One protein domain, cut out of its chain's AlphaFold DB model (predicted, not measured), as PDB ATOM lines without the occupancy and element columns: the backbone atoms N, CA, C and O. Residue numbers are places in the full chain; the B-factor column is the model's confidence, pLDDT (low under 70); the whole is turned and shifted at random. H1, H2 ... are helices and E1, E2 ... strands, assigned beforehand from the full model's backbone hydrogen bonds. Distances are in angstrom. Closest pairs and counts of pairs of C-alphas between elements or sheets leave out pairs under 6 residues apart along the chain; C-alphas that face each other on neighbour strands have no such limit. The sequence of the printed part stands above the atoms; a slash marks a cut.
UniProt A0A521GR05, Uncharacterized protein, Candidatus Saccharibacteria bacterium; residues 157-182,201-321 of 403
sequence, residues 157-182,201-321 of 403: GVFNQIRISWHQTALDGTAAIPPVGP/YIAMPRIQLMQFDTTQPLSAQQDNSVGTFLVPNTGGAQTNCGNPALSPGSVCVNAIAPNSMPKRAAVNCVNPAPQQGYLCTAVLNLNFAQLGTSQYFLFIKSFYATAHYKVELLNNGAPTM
ATOM      1  N   GLY A 157      87.626  25.021  31.656       86.12
ATOM      2  CA  GLY A 157      88.749  25.158  30.739       86.12
ATOM      3  C   GLY A 157      88.832  23.984  29.766       86.12
ATOM      4  O   GLY A 157      87.963  23.112  29.726       86.12
ATOM      5  N   VAL A 158      89.910  23.967  28.983       84.75
ATOM      6  CA  VAL A 158      90.214  22.879  28.047       84.75
ATOM      7  C   VAL A 158      90.476  21.594  28.828       84.75
ATOM      8  O   VAL A 158      91.276  21.594  29.759       84.75
ATOM      9  N   PHE A 159      89.849  20.497  28.412       86.81
ATOM     10  CA  PHE A 159      90.110  19.145  28.903       86.81
ATOM     11  C   PHE A 159      90.377  18.228  27.708       86.81
ATOM     12  O   PHE A 159      89.898  18.498  26.613       86.81
ATOM     13  N   ASN A 160      91.152  17.161  27.898       83.44
ATOM     14  CA  ASN A 160      91.426  16.142  26.874       83.44
ATOM     15  C   ASN A 160      91.244  14.702  27.353       83.44
ATOM     16  O   ASN A 160      91.446  13.749  26.601       83.44
ATOM     17  N   GLN A 161      90.843  14.540  28.605       85.75
ATOM     18  CA  GLN A 161      90.735  13.258  29.264       85.75
ATOM     19  C   GLN A 161      89.507  13.243  30.174       85.75
ATOM     20  O   GLN A 161      89.177  14.244  30.811       85.75
ATOM     21  N   ILE A 162      88.854  12.086  30.254       89.56
ATOM     22  CA  ILE A 162      87.773  11.814  31.206       89.56
ATOM     23  C   ILE A 162      88.228  10.668  32.090       89.56
ATOM     24  O   ILE A 162      88.553   9.590  31.589       89.56
ATOM     25  N   ARG A 163      88.212  10.868  33.403       91.38
ATOM     26  CA  ARG A 163      88.418   9.786  34.363       91.38
ATOM     27  C   ARG A 163      87.079   9.345  34.922       91.38
ATOM     28  O   ARG A 163      86.335  10.159  35.450       91.38
ATOM     29  N   ILE A 164      86.802   8.053  34.832       92.88
ATOM     30  CA  ILE A 164      85.617   7.415  35.397       92.88
ATOM     31  C   ILE A 164      86.094   6.467  36.488       92.88
ATOM     32  O   ILE A 164      86.912   5.587  36.231       92.88
ATOM     33  N   SER A 165      85.590   6.653  37.701       92.62
ATOM     34  CA  SER A 165      85.867   5.790  38.848       92.62
ATOM     35  C   SER A 165      84.565   5.227  39.393       92.62
ATOM     36  O   SER A 165      83.573   5.949  39.453       92.62
ATOM     37  N   TRP A 166      84.543   3.953  39.778       92.94
ATOM     38  CA  TRP A 166      83.329   3.326  40.301       92.94
ATOM     39  C   TRP A 166      83.601   2.261  41.356       92.94
ATOM     40  O   TRP A 166      84.731   1.798  41.524       92.94
ATOM     41  N   HIS A 167      82.525   1.913  42.064       90.50
ATOM     42  CA  HIS A 167      82.496   1.031  43.223       90.50
ATOM     43  C   HIS A 167      83.236   1.630  44.424       90.50
ATOM     44  O   HIS A 167      84.428   1.392  44.635       90.50
ATOM     45  N   GLN A 168      82.518   2.456  45.185       89.25
ATOM     46  CA  GLN A 168      83.044   3.137  46.360       89.25
ATOM     47  C   GLN A 168      82.996   2.195  47.563       89.25
ATOM     48  O   GLN A 168      81.918   1.881  48.062       89.25
ATOM     49  N   THR A 169      84.156   1.789  48.078       82.56
ATOM     50  CA  THR A 169      84.261   0.746  49.120       82.56
ATOM     51  C   THR A 169      83.478   1.069  50.395       82.56
ATOM     52  O   THR A 169      82.882   0.183  51.001       82.56
ATOM     53  N   ALA A 170      83.414   2.349  50.767       80.50
ATOM     54  CA  ALA A 170      82.672   2.822  51.935       80.50
ATOM     55  C   ALA A 170      81.136   2.741  51.799       80.50
ATOM     56  O   ALA A 170      80.450   2.716  52.817       80.50
ATOM     57  N   LEU A 171      80.592   2.741  50.573       83.62
ATOM     58  CA  LEU A 171      79.143   2.799  50.319       83.62
ATOM     59  C   LEU A 171      78.602   1.505  49.706       83.62
ATOM     60  O   LEU A 171      77.528   1.045  50.080       83.62
ATOM     61  N   ASP A 172      79.351   0.917  48.776       83.19
ATOM     62  CA  ASP A 172      78.945  -0.274  48.029       83.19
ATOM     63  C   ASP A 172      79.337  -1.582  48.744       83.19
ATOM     64  O   ASP A 172      78.905  -2.669  48.351       83.19
ATOM     65  N   GLY A 173      80.128  -1.481  49.817       77.69
ATOM     66  CA  GLY A 173      80.648  -2.615  50.573       77.69
ATOM     67  C   GLY A 173      81.742  -3.377  49.825       77.69
ATOM     68  O   GLY A 173      82.325  -2.903  48.853       77.69
ATOM     69  N   THR A 174      82.052  -4.580  50.303       69.25
ATOM     70  CA  THR A 174      83.034  -5.459  49.663       69.25
ATOM     71  C   THR A 174      82.331  -6.374  48.663       69.25
ATOM     72  O   THR A 174      81.692  -7.349  49.061       69.25
ATOM     73  N   ALA A 175      82.450  -6.086  47.368       76.12
ATOM     74  CA  ALA A 175      82.102  -7.030  46.308       76.12
ATOM     75  C   ALA A 175      83.368  -7.554  45.619       76.12
ATOM     76  O   ALA A 175      84.407  -6.891  45.595       76.12
ATOM     77  N   ALA A 176      83.295  -8.771  45.084       81.38
ATOM     78  CA  ALA A 176      84.448  -9.394  44.451       81.38
ATOM     79  C   ALA A 176      84.698  -8.794  43.063       81.38
ATOM     80  O   ALA A 176      83.766  -8.495  42.311       81.38
ATOM     81  N   ILE A 177      85.971  -8.662  42.701       81.69
ATOM     82  CA  ILE A 177      86.367  -8.413  41.315       81.69
ATOM     83  C   ILE A 177      86.280  -9.762  40.581       81.69
ATOM     84  O   ILE A 177      86.773 -10.757  41.125       81.69
ATOM     85  N   PRO A 178      85.656  -9.837  39.392       76.50
ATOM     86  CA  PRO A 178      85.635 -11.065  38.605       76.50
ATOM     87  C   PRO A 178      87.064 -11.592  38.365       76.50
ATOM     88  O   PRO A 178      87.961 -10.791  38.088       76.50
ATOM     89  N   PRO A 179      87.304 -12.911  38.477       66.94
ATOM     90  CA  PRO A 179      88.619 -13.495  38.222       66.94
ATOM     91  C   PRO A 179      89.056 -13.317  36.757       66.94
ATOM     92  O   PRO A 179      88.233 -13.168  35.852       66.94
ATOM     93  N   VAL A 180      90.374 -13.346  36.527       55.56
ATOM     94  CA  VAL A 180      90.977 -13.240  35.187       55.56
ATOM     95  C   VAL A 180      90.613 -14.490  34.361       55.56
ATOM     96  O   VAL A 180      91.214 -15.547  34.537       55.56
ATOM     97  N   GLY A 181      89.621 -14.362  33.468       52.59
ATOM     98  CA  GLY A 181      89.058 -15.434  32.615       52.59
ATOM     99  C   GLY A 181      87.867 -16.169  33.267       52.59
ATOM    100  O   GLY A 181      87.869 -16.298  34.489       52.59
ATOM    101  N   PRO A 182      86.823 -16.653  32.542       43.62
ATOM    102  CA  PRO A 182      86.577 -16.796  31.103       43.62
ATOM    103  C   PRO A 182      85.361 -15.960  30.650       43.62
ATOM    104  O   PRO A 182      84.419 -16.470  30.042       43.62
ATOM    105  N   TYR A 201      79.609  -9.886  42.234       85.44
ATOM    106  CA  TYR A 201      80.617  -9.113  41.519       85.44
ATOM    107  C   TYR A 201      80.298  -7.624  41.516       85.44
ATOM    108  O   TYR A 201      79.138  -7.215  41.597       85.44
ATOM    109  N   ILE A 202      81.355  -6.824  41.423       87.69
ATOM    110  CA  ILE A 202      81.275  -5.373  41.265       87.69
ATOM    111  C   ILE A 202      80.591  -4.984  39.946       87.69
ATOM    112  O   ILE A 202      80.457  -5.791  39.020       87.69
ATOM    113  N   ALA A 203      80.147  -3.729  39.863       89.44
ATOM    114  CA  ALA A 203      79.394  -3.258  38.711       89.44
ATOM    115  C   ALA A 203      80.216  -3.256  37.417       89.44
ATOM    116  O   ALA A 203      81.418  -2.975  37.437       89.44
ATOM    117  N   MET A 204      79.536  -3.525  36.301       87.19
ATOM    118  CA  MET A 204      80.079  -3.463  34.940       87.19
ATOM    119  C   MET A 204      79.465  -2.266  34.195       87.19
ATOM    120  O   MET A 204      78.345  -2.379  33.684       87.19
ATOM    121  N   PRO A 205      80.151  -1.111  34.129       88.94
ATOM    122  CA  PRO A 205      79.635   0.059  33.431       88.94
ATOM    123  C   PRO A 205      79.582  -0.138  31.912       88.94
ATOM    124  O   PRO A 205      80.517  -0.657  31.302       88.94
ATOM    125  N   ARG A 206      78.524   0.368  31.277       85.62
ATOM    126  CA  ARG A 206      78.511   0.701  29.848       85.62
ATOM    127  C   ARG A 206      78.622   2.211  29.736       85.62
ATOM    128  O   ARG A 206      77.846   2.930  30.364       85.62
ATOM    129  N   ILE A 207      79.553   2.667  28.914       85.75
ATOM    130  CA  ILE A 207      79.720   4.083  28.615       85.75
ATOM    131  C   ILE A 207      79.523   4.331  27.128       85.75
ATOM    132  O   ILE A 207      79.868   3.491  26.295       85.75
ATOM    133  N   GLN A 208      78.975   5.491  26.801       82.19
ATOM    134  CA  GLN A 208      78.841   5.971  25.437       82.19
ATOM    135  C   GLN A 208      79.184   7.456  25.406       82.19
ATOM    136  O   GLN A 208      78.578   8.261  26.106       82.19
ATOM    137  N   LEU A 209      80.179   7.801  24.603       81.50
ATOM    138  CA  LEU A 209      80.549   9.165  24.297       81.50
ATOM    139  C   LEU A 209      79.825   9.587  23.019       81.50
ATOM    140  O   LEU A 209      79.770   8.846  22.034       81.50
ATOM    141  N   MET A 210      79.254  10.779  23.046       79.69
ATOM    142  CA  MET A 210      78.575  11.393  21.915       79.69
ATOM    143  C   MET A 210      79.188  12.762  21.681       79.69
ATOM    144  O   MET A 210      79.307  13.554  22.617       79.69
ATOM    145  N   GLN A 211      79.561  13.034  20.438       79.31
ATOM    146  CA  GLN A 211      79.946  14.361  19.985       79.31
ATOM    147  C   GLN A 211      78.839  14.901  19.085       79.31
ATOM    148  O   GLN A 211      78.462  14.277  18.095       79.31
ATOM    149  N   PHE A 212      78.332  16.074  19.433       77.00
ATOM    150  CA  PHE A 212      77.320  16.785  18.676       77.00
ATOM    151  C   PHE A 212      77.931  18.049  18.079       77.00
ATOM    152  O   PHE A 212      78.506  18.862  18.800       77.00
ATOM    153  N   ASP A 213      77.797  18.222  16.769       78.62
ATOM    154  CA  ASP A 213      78.209  19.435  16.070       78.62
ATOM    155  C   ASP A 213      77.066  19.908  15.172       78.62
ATOM    156  O   ASP A 213      76.616  19.175  14.288       78.62
ATOM    157  N   THR A 214      76.594  21.134  15.397       74.12
ATOM    158  CA  THR A 214      75.458  21.724  14.674       74.12
ATOM    159  C   THR A 214      75.720  21.920  13.183       74.12
ATOM    160  O   THR A 214      74.779  22.127  12.425       74.12
ATOM    161  N   THR A 215      76.984  21.893  12.755       80.38
ATOM    162  CA  THR A 215      77.378  22.055  11.348       80.38
ATOM    163  C   THR A 215      77.405  20.738  10.572       80.38
ATOM    164  O   THR A 215      77.524  20.755   9.349       80.38
ATOM    165  N   GLN A 216      77.282  19.602  11.265       76.56
ATOM    166  CA  GLN A 216      77.383  18.270  10.677       76.56
ATOM    167  C   GLN A 216      75.999  17.631  10.480       76.56
ATOM    168  O   GLN A 216      75.124  17.786  11.338       76.56
ATOM    169  N   PRO A 217      75.781  16.877   9.384       76.75
ATOM    170  CA  PRO A 217      74.558  16.106   9.200       76.75
ATOM    171  C   PRO A 217      74.438  15.000  10.260       76.75
ATOM    172  O   PRO A 217      75.437  14.521  10.797       76.75
ATOM    173  N   LEU A 218      73.210  14.540  10.517       71.38
ATOM    174  CA  LEU A 218      72.926  13.513  11.529       71.38
ATOM    175  C   LEU A 218      73.733  12.217  11.320       71.38
ATOM    176  O   LEU A 218      74.147  11.591  12.290       71.38
ATOM    177  N   SER A 219      74.004  11.839  10.067       69.38
ATOM    178  CA  SER A 219      74.845  10.681   9.736       69.38
ATOM    179  C   SER A 219      76.283  10.836  10.239       69.38
ATOM    180  O   SER A 219      76.814   9.924  10.859       69.38
ATOM    181  N   ALA A 220      76.888  12.012  10.065       69.38
ATOM    182  CA  ALA A 220      78.230  12.291  10.573       69.38
ATOM    183  C   ALA A 220      78.258  12.359  12.111       69.38
ATOM    184  O   ALA A 220      79.245  11.984  12.736       69.38
ATOM    185  N   GLN A 221      77.167  12.796  12.747       70.69
ATOM    186  CA  GLN A 221      77.048  12.762  14.208       70.69
ATOM    187  C   GLN A 221      76.948  11.331  14.754       70.69
ATOM    188  O   GLN A 221      77.503  11.045  15.814       70.69
ATOM    189  N   GLN A 222      76.280  10.424  14.031       67.25
ATOM    190  CA  GLN A 222      76.219   9.005  14.386       67.25
ATOM    191  C   GLN A 222      77.613   8.366  14.369       67.25
ATOM    192  O   GLN A 222      77.963   7.656  15.314       67.25
ATOM    193  N   ASP A 223      78.426   8.685  13.360       67.12
ATOM    194  CA  ASP A 223      79.809   8.208  13.252       67.12
ATOM    195  C   ASP A 223      80.684   8.705  14.419       67.12
ATOM    196  O   ASP A 223      81.606   8.018  14.861       67.12
ATOM    197  N   ASN A 224      80.359   9.872  14.982       69.38
ATOM    198  CA  ASN A 224      81.070  10.458  16.117       69.38
ATOM    199  C   ASN A 224      80.565   9.972  17.491       69.38
ATOM    200  O   ASN A 224      81.022  10.464  18.528       69.38
ATOM    201  N   SER A 225      79.631   9.011  17.536       73.62
ATOM    202  CA  SER A 225      79.252   8.337  18.778       73.62
ATOM    203  C   SER A 225      79.971   7.004  18.929       73.62
ATOM    204  O   SER A 225      79.960   6.147  18.050       73.62
ATOM    205  N   VAL A 226      80.574   6.806  20.097       74.50
ATOM    206  CA  VAL A 226      81.390   5.633  20.406       74.50
ATOM    207  C   VAL A 226      81.041   5.116  21.794       74.50
ATOM    208  O   VAL A 226      80.815   5.894  22.716       74.50
ATOM    209  N   GLY A 227      80.985   3.799  21.976       77.81
ATOM    210  CA  GLY A 227      80.641   3.204  23.265       77.81
ATOM    211  C   GLY A 227      81.446   1.954  23.562       77.81
ATOM    212  O   GLY A 227      81.899   1.273  22.655       77.81
ATOM    213  N   THR A 228      81.617   1.649  24.843       78.94
ATOM    214  CA  THR A 228      82.347   0.465  25.303       78.94
ATOM    215  C   THR A 228      81.758  -0.036  26.613       78.94
ATOM    216  O   THR A 228      81.168   0.716  27.395       78.94
ATOM    217  N   PHE A 229      81.950  -1.319  26.873       82.25
ATOM    218  CA  PHE A 229      81.673  -1.919  28.169       82.25
ATOM    219  C   PHE A 229      82.969  -1.995  28.980       82.25
ATOM    220  O   PHE A 229      83.972  -2.516  28.495       82.25
ATOM    221  N   LEU A 230      82.961  -1.469  30.200       85.00
ATOM    222  CA  LEU A 230      84.097  -1.501  31.116       85.00
ATOM    223  C   LEU A 230      83.976  -2.747  31.995       85.00
ATOM    224  O   LEU A 230      83.148  -2.799  32.901       85.00
ATOM    225  N   VAL A 231      84.775  -3.767  31.696       83.19
ATOM    226  CA  VAL A 231      84.768  -5.044  32.419       83.19
ATOM    227  C   VAL A 231      85.800  -4.975  33.531       83.19
ATOM    228  O   VAL A 231      86.988  -4.874  33.228       83.19
ATOM    229  N   PRO A 232      85.398  -5.048  34.803       84.94
ATOM    230  CA  PRO A 232      86.356  -5.047  35.891       84.94
ATOM    231  C   PRO A 232      87.287  -6.263  35.849       84.94
ATOM    232  O   PRO A 232      86.845  -7.385  35.606       84.94
ATOM    233  N   ASN A 233      88.568  -6.029  36.105       79.44
ATOM    234  CA  ASN A 233      89.637  -7.017  36.076       79.44
ATOM    235  C   ASN A 233      90.616  -6.772  37.231       79.44
ATOM    236  O   ASN A 233      90.773  -5.647  37.702       79.44
ATOM    237  N   THR A 234      91.323  -7.802  37.685       75.12
ATOM    238  CA  THR A 234      92.384  -7.640  38.688       75.12
ATOM    239  C   THR A 234      93.683  -7.221  38.003       75.12
ATOM    240  O   THR A 234      94.212  -7.981  37.195       75.12
ATOM    241  N   GLY A 235      94.217  -6.033  38.311       63.38
ATOM    242  CA  GLY A 235      95.438  -5.561  37.634       63.38
ATOM    243  C   GLY A 235      96.237  -4.445  38.310       63.38
ATOM    244  O   GLY A 235      97.203  -3.967  37.723       63.38
ATOM    245  N   GLY A 236      95.886  -4.039  39.534       58.94
ATOM    246  CA  GLY A 236      96.715  -3.180  40.395       58.94
ATOM    247  C   GLY A 236      96.781  -1.694  40.011       58.94
ATOM    248  O   GLY A 236      96.547  -0.851  40.870       58.94
ATOM    249  N   ALA A 237      97.074  -1.353  38.751       62.22
ATOM    250  CA  ALA A 237      97.219   0.028  38.272       62.22
ATOM    251  C   ALA A 237      96.033   0.490  37.406       62.22
ATOM    252  O   ALA A 237      95.409  -0.319  36.725       62.22
ATOM    253  N   GLN A 238      95.765   1.804  37.394       65.50
ATOM    254  CA  GLN A 238      94.711   2.455  36.602       65.50
ATOM    255  C   GLN A 238      94.775   2.059  35.116       65.50
ATOM    256  O   GLN A 238      95.823   2.204  34.481       65.50
ATOM    257  N   THR A 239      93.648   1.650  34.522       70.12
ATOM    258  CA  THR A 239      93.601   1.397  33.073       70.12
ATOM    259  C   THR A 239      93.515   2.713  32.314       70.12
ATOM    260  O   THR A 239      92.524   3.444  32.389       70.12
ATOM    261  N   ASN A 240      94.560   3.009  31.544       67.00
ATOM    262  CA  ASN A 240      94.504   4.049  30.532       67.00
ATOM    263  C   ASN A 240      93.866   3.470  29.264       67.00
ATOM    264  O   ASN A 240      94.408   2.557  28.641       67.00
ATOM    265  N   CYS A 241      92.707   4.004  28.894       62.19
ATOM    266  CA  CYS A 241      91.953   3.567  27.732       62.19
ATOM    267  C   CYS A 241      92.562   4.013  26.393       62.19
ATOM    268  O   CYS A 241      92.054   3.586  25.361       62.19
ATOM    269  N   GLY A 242      93.636   4.817  26.404       56.53
ATOM    270  CA  GLY A 242      94.332   5.341  25.219       56.53
ATOM    271  C   GLY A 242      93.504   6.322  24.383       56.53
ATOM    272  O   GLY A 242      92.403   6.698  24.789       56.53
ATOM    273  N   ASN A 243      94.079   6.802  23.271       53.56
ATOM    274  CA  ASN A 243      93.430   7.698  22.302       53.56
ATOM    275  C   ASN A 243      92.999   6.885  21.061       53.56
ATOM    276  O   ASN A 243      93.881   6.290  20.429       53.56
ATOM    277  N   PRO A 244      91.701   6.883  20.679       49.94
ATOM    278  CA  PRO A 244      91.183   6.098  19.553       49.94
ATOM    279  C   PRO A 244      91.865   6.359  18.207       49.94
ATOM    280  O   PRO A 244      91.860   5.485  17.349       49.94
ATOM    281  N   ALA A 245      92.509   7.514  18.035       45.50
ATOM    282  CA  ALA A 245      93.126   7.915  16.776       45.50
ATOM    283  C   ALA A 245      94.652   7.728  16.692       45.50
ATOM    284  O   ALA A 245      95.197   7.828  15.597       45.50
ATOM    285  N   LEU A 246      95.364   7.500  17.805       41.69
ATOM    286  CA  LEU A 246      96.839   7.610  17.835       41.69
ATOM    287  C   LEU A 246      97.580   6.374  18.360       41.69
ATOM    288  O   LEU A 246      98.810   6.375  18.402       41.69
ATOM    289  N   SER A 247      96.892   5.316  18.797       42.91
ATOM    290  CA  SER A 247      97.578   4.135  19.347       42.91
ATOM    291  C   SER A 247      96.800   2.834  19.110       42.91
ATOM    292  O   SER A 247      95.999   2.440  19.967       42.91
ATOM    293  N   PRO A 248      97.059   2.126  17.994       39.94
ATOM    294  CA  PRO A 248      96.638   0.740  17.840       39.94
ATOM    295  C   PRO A 248      97.388  -0.096  18.887       39.94
ATOM    296  O   PRO A 248      98.574  -0.372  18.739       39.94
ATOM    297  N   GLY A 249      96.726  -0.418  20.002       42.53
ATOM    298  CA  GLY A 249      97.333  -1.189  21.095       42.53
ATOM    299  C   GLY A 249      96.842  -0.869  22.507       42.53
ATOM    300  O   GLY A 249      97.169  -1.607  23.431       42.53
ATOM    301  N   SER A 250      96.049   0.187  22.716       52.59
ATOM    302  CA  SER A 250      95.460   0.427  24.043       52.59
ATOM    303  C   SER A 250      94.127  -0.314  24.235       52.59
ATOM    304  O   SER A 250      93.381  -0.556  23.282       52.59
ATOM    305  N   VAL A 251      93.829  -0.666  25.489       55.44
ATOM    306  CA  VAL A 251      92.771  -1.619  25.874       55.44
ATOM    307  C   VAL A 251      91.363  -1.181  25.446       55.44
ATOM    308  O   VAL A 251      90.518  -2.033  25.191       55.44
ATOM    309  N   CYS A 252      91.105   0.126  25.319       55.84
ATOM    310  CA  CYS A 252      89.778   0.645  24.965       55.84
ATOM    311  C   CYS A 252      89.706   1.245  23.551       55.84
ATOM    312  O   CYS A 252      88.608   1.440  23.041       55.84
ATOM    313  N   VAL A 253      90.831   1.491  22.871       51.75
ATOM    314  CA  VAL A 253      90.846   2.082  21.513       51.75
ATOM    315  C   VAL A 253      90.224   1.168  20.466       51.75
ATOM    316  O   VAL A 253      89.483   1.632  19.610       51.75
ATOM    317  N   ASN A 254      90.416  -0.146  20.590       48.72
ATOM    318  CA  ASN A 254      89.748  -1.113  19.713       48.72
ATOM    319  C   ASN A 254      88.245  -1.280  20.018       48.72
ATOM    320  O   ASN A 254      87.545  -1.913  19.224       48.72
ATOM    321  N   ALA A 255      87.777  -0.772  21.167       49.78
ATOM    322  CA  ALA A 255      86.399  -0.867  21.648       49.78
ATOM    323  C   ALA A 255      85.585   0.419  21.433       49.78
ATOM    324  O   ALA A 255      84.367   0.350  21.344       49.78
ATOM    325  N   ILE A 256      86.267   1.562  21.318       55.88
ATOM    326  CA  ILE A 256      85.728   2.904  21.081       55.88
ATOM    327  C   ILE A 256      86.059   3.286  19.624       55.88
ATOM    328  O   ILE A 256      86.811   4.222  19.370       55.88
ATOM    329  N   ALA A 257      85.571   2.505  18.657       54.53
ATOM    330  CA  ALA A 257      85.751   2.800  17.236       54.53
ATOM    331  C   ALA A 257      84.414   3.244  16.605       54.53
ATOM    332  O   ALA A 257      83.398   2.578  16.848       54.53
ATOM    333  N   PRO A 258      84.406   4.331  15.802       54.69
ATOM    334  CA  PRO A 258      83.252   4.758  15.008       54.69
ATOM    335  C   PRO A 258      82.621   3.581  14.265       54.69
ATOM    336  O   PRO A 258      83.341   2.768  13.684       54.69
ATOM    337  N   ASN A 259      81.290   3.475  14.284       52.03
ATOM    338  CA  ASN A 259      80.530   2.476  13.517       52.03
ATOM    339  C   ASN A 259      80.858   1.001  13.798       52.03
ATOM    340  O   ASN A 259      80.511   0.121  13.009       52.03
ATOM    341  N   SER A 260      81.490   0.702  14.933       54.88
ATOM    342  CA  SER A 260      81.731  -0.669  15.380       54.88
ATOM    343  C   SER A 260      80.804  -1.042  16.536       54.88
ATOM    344  O   SER A 260      80.387  -0.186  17.320       54.88
ATOM    345  N   MET A 261      80.463  -2.330  16.656       58.19
ATOM    346  CA  MET A 261      79.745  -2.810  17.839       58.19
ATOM    347  C   MET A 261      80.579  -2.483  19.087       58.19
ATOM    348  O   MET A 261      81.783  -2.762  19.082       58.19
ATOM    349  N   PRO A 262      79.970  -1.920  20.149       64.75
ATOM    350  CA  PRO A 262      80.693  -1.546  21.356       64.75
ATOM    351  C   PRO A 262      81.367  -2.784  21.940       64.75
ATOM    352  O   PRO A 262      80.689  -3.705  22.407       64.75
ATOM    353  N   LYS A 263      82.700  -2.824  21.900       69.44
ATOM    354  CA  LYS A 263      83.449  -3.957  22.453       69.44
ATOM    355  C   LYS A 263      83.633  -3.781  23.955       69.44
ATOM    356  O   LYS A 263      83.250  -2.772  24.554       69.44
ATOM    357  N   ARG A 264      84.209  -4.796  24.585       74.56
ATOM    358  CA  ARG A 264      84.613  -4.728  25.986       74.56
ATOM    359  C   ARG A 264      86.044  -4.270  26.124       74.56
ATOM    360  O   ARG A 264      86.914  -4.695  25.372       74.56
ATOM    361  N   ALA A 265      86.267  -3.476  27.156       76.62
ATOM    362  CA  ALA A 265      87.573  -3.080  27.627       76.62
ATOM    363  C   ALA A 265      87.759  -3.592  29.055       76.62
ATOM    364  O   ALA A 265      86.969  -3.270  29.945       76.62
ATOM    365  N   ALA A 266      88.801  -4.393  29.275       77.31
ATOM    366  CA  ALA A 266      89.188  -4.806  30.615       77.31
ATOM    367  C   ALA A 266      89.739  -3.597  31.387       77.31
ATOM    368  O   ALA A 266      90.687  -2.946  30.947       77.31
ATOM    369  N   VAL A 267      89.154  -3.299  32.543       81.25
ATOM    370  CA  VAL A 267      89.587  -2.222  33.431       81.25
ATOM    371  C   VAL A 267      90.118  -2.813  34.718       81.25
ATOM    372  O   VAL A 267      89.413  -3.500  35.448       81.25
ATOM    373  N   ASN A 268      91.373  -2.510  35.001       81.94
ATOM    374  CA  ASN A 268      92.066  -2.932  36.190       81.94
ATOM    375  C   ASN A 268      91.506  -2.198  37.405       81.94
ATOM    376  O   ASN A 268      91.426  -0.968  37.448       81.94
ATOM    377  N   CYS A 269      91.157  -2.988  38.405       84.25
ATOM    378  CA  CYS A 269      90.732  -2.542  39.712       84.25
ATOM    379  C   CYS A 269      91.819  -2.864  40.738       84.25
ATOM    380  O   CYS A 269      92.603  -3.814  40.584       84.25
ATOM    381  N   VAL A 270      91.874  -2.042  41.780       82.56
ATOM    382  CA  VAL A 270      92.852  -2.150  42.859       82.56
ATOM    383  C   VAL A 270      92.491  -3.335  43.757       82.56
ATOM    384  O   VAL A 270      91.349  -3.479  44.192       82.56
ATOM    385  N   ASN A 271      93.479  -4.188  44.027       74.75
ATOM    386  CA  ASN A 271      93.386  -5.318  44.948       74.75
ATOM    387  C   ASN A 271      94.703  -5.391  45.750       74.75
ATOM    388  O   ASN A 271      95.753  -5.522  45.116       74.75
ATOM    389  N   PRO A 272      94.697  -5.281  47.094       73.25
ATOM    390  CA  PRO A 272      93.538  -5.237  47.995       73.25
ATOM    391  C   PRO A 272      92.701  -3.958  47.873       73.25
ATOM    392  O   PRO A 272      93.201  -2.908  47.478       73.25
ATOM    393  N   ALA A 273      91.416  -4.060  48.221       73.56
ATOM    394  CA  ALA A 273      90.481  -2.938  48.217       73.56
ATOM    395  C   ALA A 273      90.991  -1.776  49.097       73.56
ATOM    396  O   ALA A 273      91.409  -2.017  50.234       73.56
ATOM    397  N   PRO A 274      90.940  -0.515  48.624       75.06
ATOM    398  CA  PRO A 274      91.319   0.622  49.441       75.06
ATOM    399  C   PRO A 274      90.292   0.834  50.560       75.06
ATOM    400  O   PRO A 274      89.084   0.684  50.358       75.06
ATOM    401  N   GLN A 275      90.773   1.236  51.741       74.19
ATOM    402  CA  GLN A 275      89.918   1.536  52.901       74.19
ATOM    403  C   GLN A 275      88.915   2.661  52.603       74.19
ATOM    404  O   GLN A 275      87.802   2.660  53.117       74.19
ATOM    405  N   GLN A 276      89.305   3.611  51.747       78.38
ATOM    406  CA  GLN A 276      88.452   4.680  51.241       78.38
ATOM    407  C   GLN A 276      88.776   4.942  49.768       78.38
ATOM    408  O   GLN A 276      89.944   4.952  49.382       78.38
ATOM    409  N   GLY A 277      87.745   5.175  48.958       84.94
ATOM    410  CA  GLY A 277      87.878   5.495  47.539       84.94
ATOM    411  C   GLY A 277      87.154   4.505  46.634       84.94
ATOM    412  O   GLY A 277      86.235   3.806  47.062       84.94
ATOM    413  N   TYR A 278      87.567   4.487  45.370       89.00
ATOM    414  CA  TYR A 278      86.980   3.669  44.313       89.00
ATOM    415  C   TYR A 278      87.883   2.481  43.982       89.00
ATOM    416  O   TYR A 278      89.105   2.633  43.943       89.00
ATOM    417  N   LEU A 279      87.293   1.311  43.722       88.44
ATOM    418  CA  LEU A 279      88.060   0.122  43.329       88.44
ATOM    419  C   LEU A 279      88.598   0.214  41.907       88.44
ATOM    420  O   LEU A 279      89.724  -0.204  41.652       88.44
ATOM    421  N   CYS A 280      87.783   0.705  40.978       87.94
ATOM    422  CA  CYS A 280      88.080   0.663  39.553       87.94
ATOM    423  C   CYS A 280      88.151   2.073  38.987       87.94
ATOM    424  O   CYS A 280      87.291   2.907  39.282       87.94
ATOM    425  N   THR A 281      89.143   2.316  38.131       88.56
ATOM    426  CA  THR A 281      89.323   3.604  37.460       88.56
ATOM    427  C   THR A 281      89.748   3.397  36.011       88.56
ATOM    428  O   THR A 281      90.736   2.717  35.726       88.56
ATOM    429  N   ALA A 282      89.025   4.043  35.098       86.44
ATOM    430  CA  ALA A 282      89.337   4.112  33.677       86.44
ATOM    431  C   ALA A 282      89.571   5.570  33.264       86.44
ATOM    432  O   ALA A 282      88.809   6.454  33.652       86.44
ATOM    433  N   VAL A 283      90.604   5.829  32.458       86.31
ATOM    434  CA  VAL A 283      90.840   7.155  31.859       86.31
ATOM    435  C   VAL A 283      90.714   7.079  30.352       86.31
ATOM    436  O   VAL A 283      91.554   6.463  29.702       86.31
ATOM    437  N   LEU A 284      89.688   7.726  29.811       81.06
ATOM    438  CA  LEU A 284      89.470   7.901  28.382       81.06
ATOM    439  C   LEU A 284      90.250   9.117  27.892       81.06
ATOM    440  O   LEU A 284      90.104  10.195  28.465       81.06
ATOM    441  N   ASN A 285      91.035   8.964  26.824       77.44
ATOM    442  CA  ASN A 285      91.639  10.103  26.136       77.44
ATOM    443  C   ASN A 285      90.771  10.450  24.939       77.44
ATOM    444  O   ASN A 285      90.443   9.594  24.118       77.44
ATOM    445  N   LEU A 286      90.419  11.718  24.849       73.56
ATOM    446  CA  LEU A 286      89.597  12.241  23.785       73.56
ATOM    447  C   LEU A 286      90.525  12.808  22.707       73.56
ATOM    448  O   LEU A 286      91.458  13.555  23.012       73.56
ATOM    449  N   ASN A 287      90.319  12.416  21.448       60.78
ATOM    450  CA  ASN A 287      91.102  12.965  20.347       60.78
ATOM    451  C   ASN A 287      90.545  14.332  19.955       60.78
ATOM    452  O   ASN A 287      89.539  14.417  19.256       60.78
ATOM    453  N   PHE A 288      91.185  15.404  20.402       55.44
ATOM    454  CA  PHE A 288      90.662  16.747  20.205       55.44
ATOM    455  C   PHE A 288      91.483  17.551  19.207       55.44
ATOM    456  O   PHE A 288      92.301  18.385  19.580       55.44
ATOM    457  N   ALA A 289      91.193  17.351  17.922       47.94
ATOM    458  CA  ALA A 289      91.444  18.384  16.918       47.94
ATOM    459  C   ALA A 289      90.330  19.459  16.904       47.94
ATOM    460  O   ALA A 289      90.511  20.511  16.300       47.94
ATOM    461  N   GLN A 290      89.181  19.226  17.558       48.94
ATOM    462  CA  GLN A 290      87.984  20.075  17.442       48.94
ATOM    463  C   GLN A 290      87.192  20.185  18.764       48.94
ATOM    464  O   GLN A 290      86.075  19.695  18.896       48.94
ATOM    465  N   LEU A 291      87.762  20.858  19.768       52.84
ATOM    466  CA  LEU A 291      87.012  21.331  20.952       52.84
ATOM    467  C   LEU A 291      86.275  22.662  20.705       52.84
ATOM    468  O   LEU A 291      85.697  23.219  21.629       52.84
ATOM    469  N   GLY A 292      86.341  23.204  19.484       60.44
ATOM    470  CA  GLY A 292      85.845  24.547  19.177       60.44
ATOM    471  C   GLY A 292      84.319  24.655  19.201       60.44
ATOM    472  O   GLY A 292      83.772  25.422  19.985       60.44
ATOM    473  N   THR A 293      83.633  23.905  18.335       60.59
ATOM    474  CA  THR A 293      82.174  24.015  18.122       60.59
ATOM    475  C   THR A 293      81.380  22.810  18.605       60.59
ATOM    476  O   THR A 293      80.161  22.901  18.738       60.59
ATOM    477  N   SER A 294      82.037  21.680  18.863       72.94
ATOM    478  CA  SER A 294      81.341  20.444  19.203       72.94
ATOM    479  C   SER A 294      81.050  20.337  20.703       72.94
ATOM    480  O   SER A 294      81.906  20.599  21.548       72.94
ATOM    481  N   GLN A 295      79.839  19.902  21.034       80.06
ATOM    482  CA  GLN A 295      79.422  19.557  22.387       80.06
ATOM    483  C   GLN A 295      79.650  18.067  22.629       80.06
ATOM    484  O   GLN A 295      79.356  17.243  21.766       80.06
ATOM    485  N   TYR A 296      80.145  17.713  23.812       83.25
ATOM    486  CA  TYR A 296      80.410  16.324  24.173       83.25
ATOM    487  C   TYR A 296      79.501  15.886  25.313       83.25
ATOM    488  O   TYR A 296      79.293  16.620  26.281       83.25
ATOM    489  N   PHE A 297      78.992  14.665  25.218       85.88
ATOM    490  CA  PHE A 297      78.128  14.060  26.220       85.88
ATOM    491  C   PHE A 297      78.621  12.656  26.553       85.88
ATOM    492  O   PHE A 297      78.984  11.887  25.664       85.88
ATOM    493  N   LEU A 298      78.616  12.319  27.838       87.94
ATOM    494  CA  LEU A 298      78.882  10.984  28.346       87.94
ATOM    495  C   LEU A 298      77.578  10.394  28.865       87.94
ATOM    496  O   LEU A 298      76.997  10.899  29.820       87.94
ATOM    497  N   PHE A 299      77.150   9.295  28.271       87.44
ATOM    498  CA  PHE A 299      76.131   8.437  28.843       87.44
ATOM    499  C   PHE A 299      76.805   7.306  29.609       87.44
ATOM    500  O   PHE A 299      77.673   6.617  29.067       87.44
ATOM    501  N   ILE A 300      76.418   7.119  30.866       88.94
ATOM    502  CA  ILE A 300      76.937   6.061  31.729       88.94
ATOM    503  C   ILE A 300      75.783   5.326  32.388       88.94
ATOM    504  O   ILE A 300      74.843   5.924  32.900       88.94
ATOM    505  N   LYS A 301      75.861   4.002  32.395       87.94
ATOM    506  CA  LYS A 301      74.927   3.154  33.134       87.94
ATOM    507  C   LYS A 301      75.615   1.898  33.612       87.94
ATOM    508  O   LYS A 301      76.652   1.513  33.069       87.94
ATOM    509  N   SER A 302      74.990   1.208  34.557       88.19
ATOM    510  CA  SER A 302      75.432  -0.139  34.884       88.19
ATOM    511  C   SER A 302      74.733  -1.156  33.995       88.19
ATOM    512  O   SER A 302      73.517  -1.109  33.804       88.19
ATOM    513  N   PHE A 303      75.504  -2.091  33.447       82.62
ATOM    514  CA  PHE A 303      74.951  -3.276  32.806       82.62
ATOM    515  C   PHE A 303      74.611  -4.358  33.842       82.62
ATOM    516  O   PHE A 303      73.621  -5.064  33.675       82.62
ATOM    517  N   TYR A 304      75.373  -4.422  34.940       84.44
ATOM    518  CA  TYR A 304      75.142  -5.328  36.066       84.44
ATOM    519  C   TYR A 304      75.543  -4.701  37.393       84.44
ATOM    520  O   TYR A 304      76.619  -4.115  37.475       84.44
ATOM    521  N   ALA A 305      74.746  -4.935  38.437       85.69
ATOM    522  CA  ALA A 305      74.931  -4.439  39.797       85.69
ATOM    523  C   ALA A 305      74.899  -2.906  39.913       85.69
ATOM    524  O   ALA A 305      75.228  -2.162  38.991       85.69
ATOM    525  N   THR A 306      74.500  -2.405  41.076       88.56
ATOM    526  CA  THR A 306      74.535  -0.969  41.374       88.56
ATOM    527  C   THR A 306      75.897  -0.580  41.932       88.56
ATOM    528  O   THR A 306      76.469  -1.336  42.716       88.56
ATOM    529  N   ALA A 307      76.406   0.594  41.566       91.62
ATOM    530  CA  ALA A 307      77.628   1.134  42.161       91.62
ATOM    531  C   ALA A 307      77.618   2.660  42.162       91.62
ATOM    532  O   ALA A 307      77.158   3.285  41.200       91.62
ATOM    533  N   HIS A 308      78.187   3.249  43.210       93.94
ATOM    534  CA  HIS A 308      78.514   4.667  43.217       93.94
ATOM    535  C   HIS A 308      79.648   4.930  42.227       93.94
ATOM    536  O   HIS A 308      80.565   4.114  42.068       93.94
ATOM    537  N   TYR A 309      79.578   6.069  41.544       94.25
ATOM    538  CA  TYR A 309      80.571   6.454  40.555       94.25
ATOM    539  C   TYR A 309      80.895   7.938  40.601       94.25
ATOM    540  O   TYR A 309      80.109   8.768  41.062       94.25
ATOM    541  N   LYS A 310      82.072   8.244  40.064       94.81
ATOM    542  CA  LYS A 310      82.603   9.585  39.893       94.81
ATOM    543  C   LYS A 310      83.165   9.754  38.488       94.81
ATOM    544  O   LYS A 310      83.880   8.879  37.998       94.81
ATOM    545  N   VAL A 311      82.890  10.894  37.872       95.12
ATOM    546  CA  VAL A 311      83.496  11.339  36.614       95.12
ATOM    547  C   VAL A 311      84.275  12.620  36.874       95.12
ATOM    548  O   VAL A 311      83.790  13.503  37.572       95.12
ATOM    549  N   GLU A 312      85.474  12.727  36.314       95.06
ATOM    550  CA  GLU A 312      86.357  13.892  36.423       95.06
ATOM    551  C   GLU A 312      86.856  14.291  35.031       95.06
ATOM    552  O   GLU A 312      87.161  13.428  34.200       95.06
ATOM    553  N   LEU A 313      86.972  15.598  34.788       93.12
ATOM    554  CA  LEU A 313      87.618  16.131  33.591       93.12
ATOM    555  C   LEU A 313      89.098  16.373  33.877       93.12
ATOM    556  O   LEU A 313      89.471  16.887  34.932       93.12
ATOM    557  N   LEU A 314      89.951  16.010  32.926       90.88
ATOM    558  CA  LEU A 314      91.396  16.142  33.034       90.88
ATOM    559  C   LEU A 314      91.965  16.804  31.773       90.88
ATOM    560  O   LEU A 314      91.499  16.561  30.659       90.88
ATOM    561  N   ASN A 315      93.016  17.596  31.947       89.44
ATOM    562  CA  ASN A 315      93.839  18.151  30.882       89.44
ATOM    563  C   ASN A 315      95.276  17.662  31.065       89.44
ATOM    564  O   ASN A 315      95.978  18.117  31.966       89.44
ATOM    565  N   ASN A 316      95.703  16.702  30.247       86.44
ATOM    566  CA  ASN A 316      97.017  16.064  30.347       86.44
ATOM    567  C   ASN A 316      97.322  15.564  31.774       86.44
ATOM    568  O   ASN A 316      98.422  15.731  32.292       86.44
ATOM    569  N   GLY A 317      96.318  14.978  32.430       85.56
ATOM    570  CA  GLY A 317      96.386  14.485  33.804       85.56
ATOM    571  C   GLY A 317      96.046  15.508  34.895       85.56
ATOM    572  O   GLY A 317      95.806  15.088  36.028       85.56
ATOM    573  N   ALA A 318      95.963  16.807  34.586       90.81
ATOM    574  CA  ALA A 318      95.599  17.846  35.551       90.81
ATOM    575  C   ALA A 318      94.066  18.005  35.674       90.81
ATOM    576  O   ALA A 318      93.402  18.157  34.648       90.81
ATOM    577  N   PRO A 319      93.477  18.003  36.886       91.81
ATOM    578  CA  PRO A 319      92.036  18.187  37.075       91.81
ATOM    579  C   PRO A 319      91.501  19.508  36.519       91.81
ATOM    580  O   PRO A 319      92.092  20.565  36.720       91.81
ATOM    581  N   THR A 320      90.351  19.442  35.851       92.12
ATOM    582  CA  THR A 320      89.566  20.592  35.380       92.12
ATOM    583  C   THR A 320      88.161  20.502  35.968       92.12
ATOM    584  O   THR A 320      87.584  19.419  36.028       92.12
ATOM    585  N   MET A 321      87.603  21.628  36.412       93.12
ATOM    586  CA  MET A 321      86.256  21.648  36.986       93.12
ATOM    587  C   MET A 321      85.197  21.519  35.893       93.12
ATOM    588  O   MET A 321      85.328  22.108  34.817       93.12
TER     589      MET A 321
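Overview. This is residues 157 to 182 and 201 to 321 of the 403 residues of an uncharacterized protein of Candidatus Saccharibacteria bacterium (UniProt A0A521GR05). Two strongly twisted sheets of four strands each lie face to face as a sandwich, their strands crossed at 34 degrees; along one side E4 and E5 come close together, and at the other side E6 turns tightly into E7. The short helices H1 and H2 lie at opposite ends of the long axis, and a long stretch with no named element, residues 235 to 263, links E3 to E4 and pairs briefly with E5. The printed part has 147 residues, with two named helices and eight named strands in the order E1 H1 E2 H2 E3 E4 E5 E6 E7 E8; one sheet runs E4 E3 E2 E6 and is mixed, the other runs E5 E1 E7 E8 and is antiparallel. The class is mostly strand, though under half of the residues, 73, are in named elements. The whole is compact, with a radius of gyration of the C-alphas of 15.5 A and spans of 48 by 34 by 26 A.

Arrangement. In the mixed sheet, inner strand E2, residues 204 to 212, and edge strand E6, residues 295 to 304, are antiparallel at 162 degrees, with N 208 and O 299 2.8 A apart, within hydrogen-bond range. Inner strand E3, residues 225 to 234, is antiparallel to E2, with N 226 and O 209 at 2.9 A. Edge strand E4, residues 264 to 269, is parallel to E3 at 42 degrees, with N 267 and O 231 at 2.8 A. The pairing is staggered: E3 pairs with E2 over residues 225 to 229 and with E4 over residues 229 to 234. H2, residues 218 to 223, only grazes this sheet; its closest C-alpha to E2 is that of Gln 221, 6.0 A from that of Phe 212. In the other sheet, edge strand E5, residues 278 to 285, is antiparallel to inner strand E1, residues 161 to 168, at 165 degrees, with N 282 and O 164 at 2.9 A. E1 is antiparallel to inner strand E7, residues 307 to 315, at 158 degrees, with N 165 and O 310 at 2.8 A. E7 and edge strand E8, residues 318 to 320, form a hairpin, with N 315 and O 318 at 2.8 A. H1, residues 169 to 172, only grazes this sheet; the C-alphas of Asp 172 and Ala 307 of E7 are 6.2 A apart. Between the sheets, 45 pairs of C-alphas are within 10 A, and the best planes of the facing parts are 31 degrees apart. The closest C-alphas of E4 and E5 are those of Cys 269 and Cys 280, 4.2 A apart. E6 and E7 meet only through their link. E2 and E5 are apart, for instance. Every O i to N i+4 pair of H2 is within hydrogen-bond range, while H1 is too short for such a pair.

Along the chain. E1 begins at C-alpha 161, at (90.735, 13.258, 29.264), and spans 21.3 A; H1 follows it. E2 spans 26.1 A, then come H2 and E3, which spans 28.7 A and begins at C-alpha 225, at (79.252, 8.337, 18.778). E4 spans 15.2 A, E5 19.8 A, E6 28.7 A and E7 26.1 A. The short E8 ends at C-alpha 320, at (89.566, 20.592, 35.380).

Size, cuts and confidence. The C-alphas of Pro 217 and Gln 275 are the two farthest apart, at 48.6 A. Residues 183 to 200 are not printed, and C-alphas 182 and 201 are 14.2 A apart across this cut, in the link from H1 to E2. The link from E3 to E4 is long, 29 residues, and its residues 239 to 240 pair, parallel, with residues 282 to 283 of E5. The mean pLDDT of the printed part is 75.3, and 45 residues are under 70, among them residues 240 to 263 and 287 to 293.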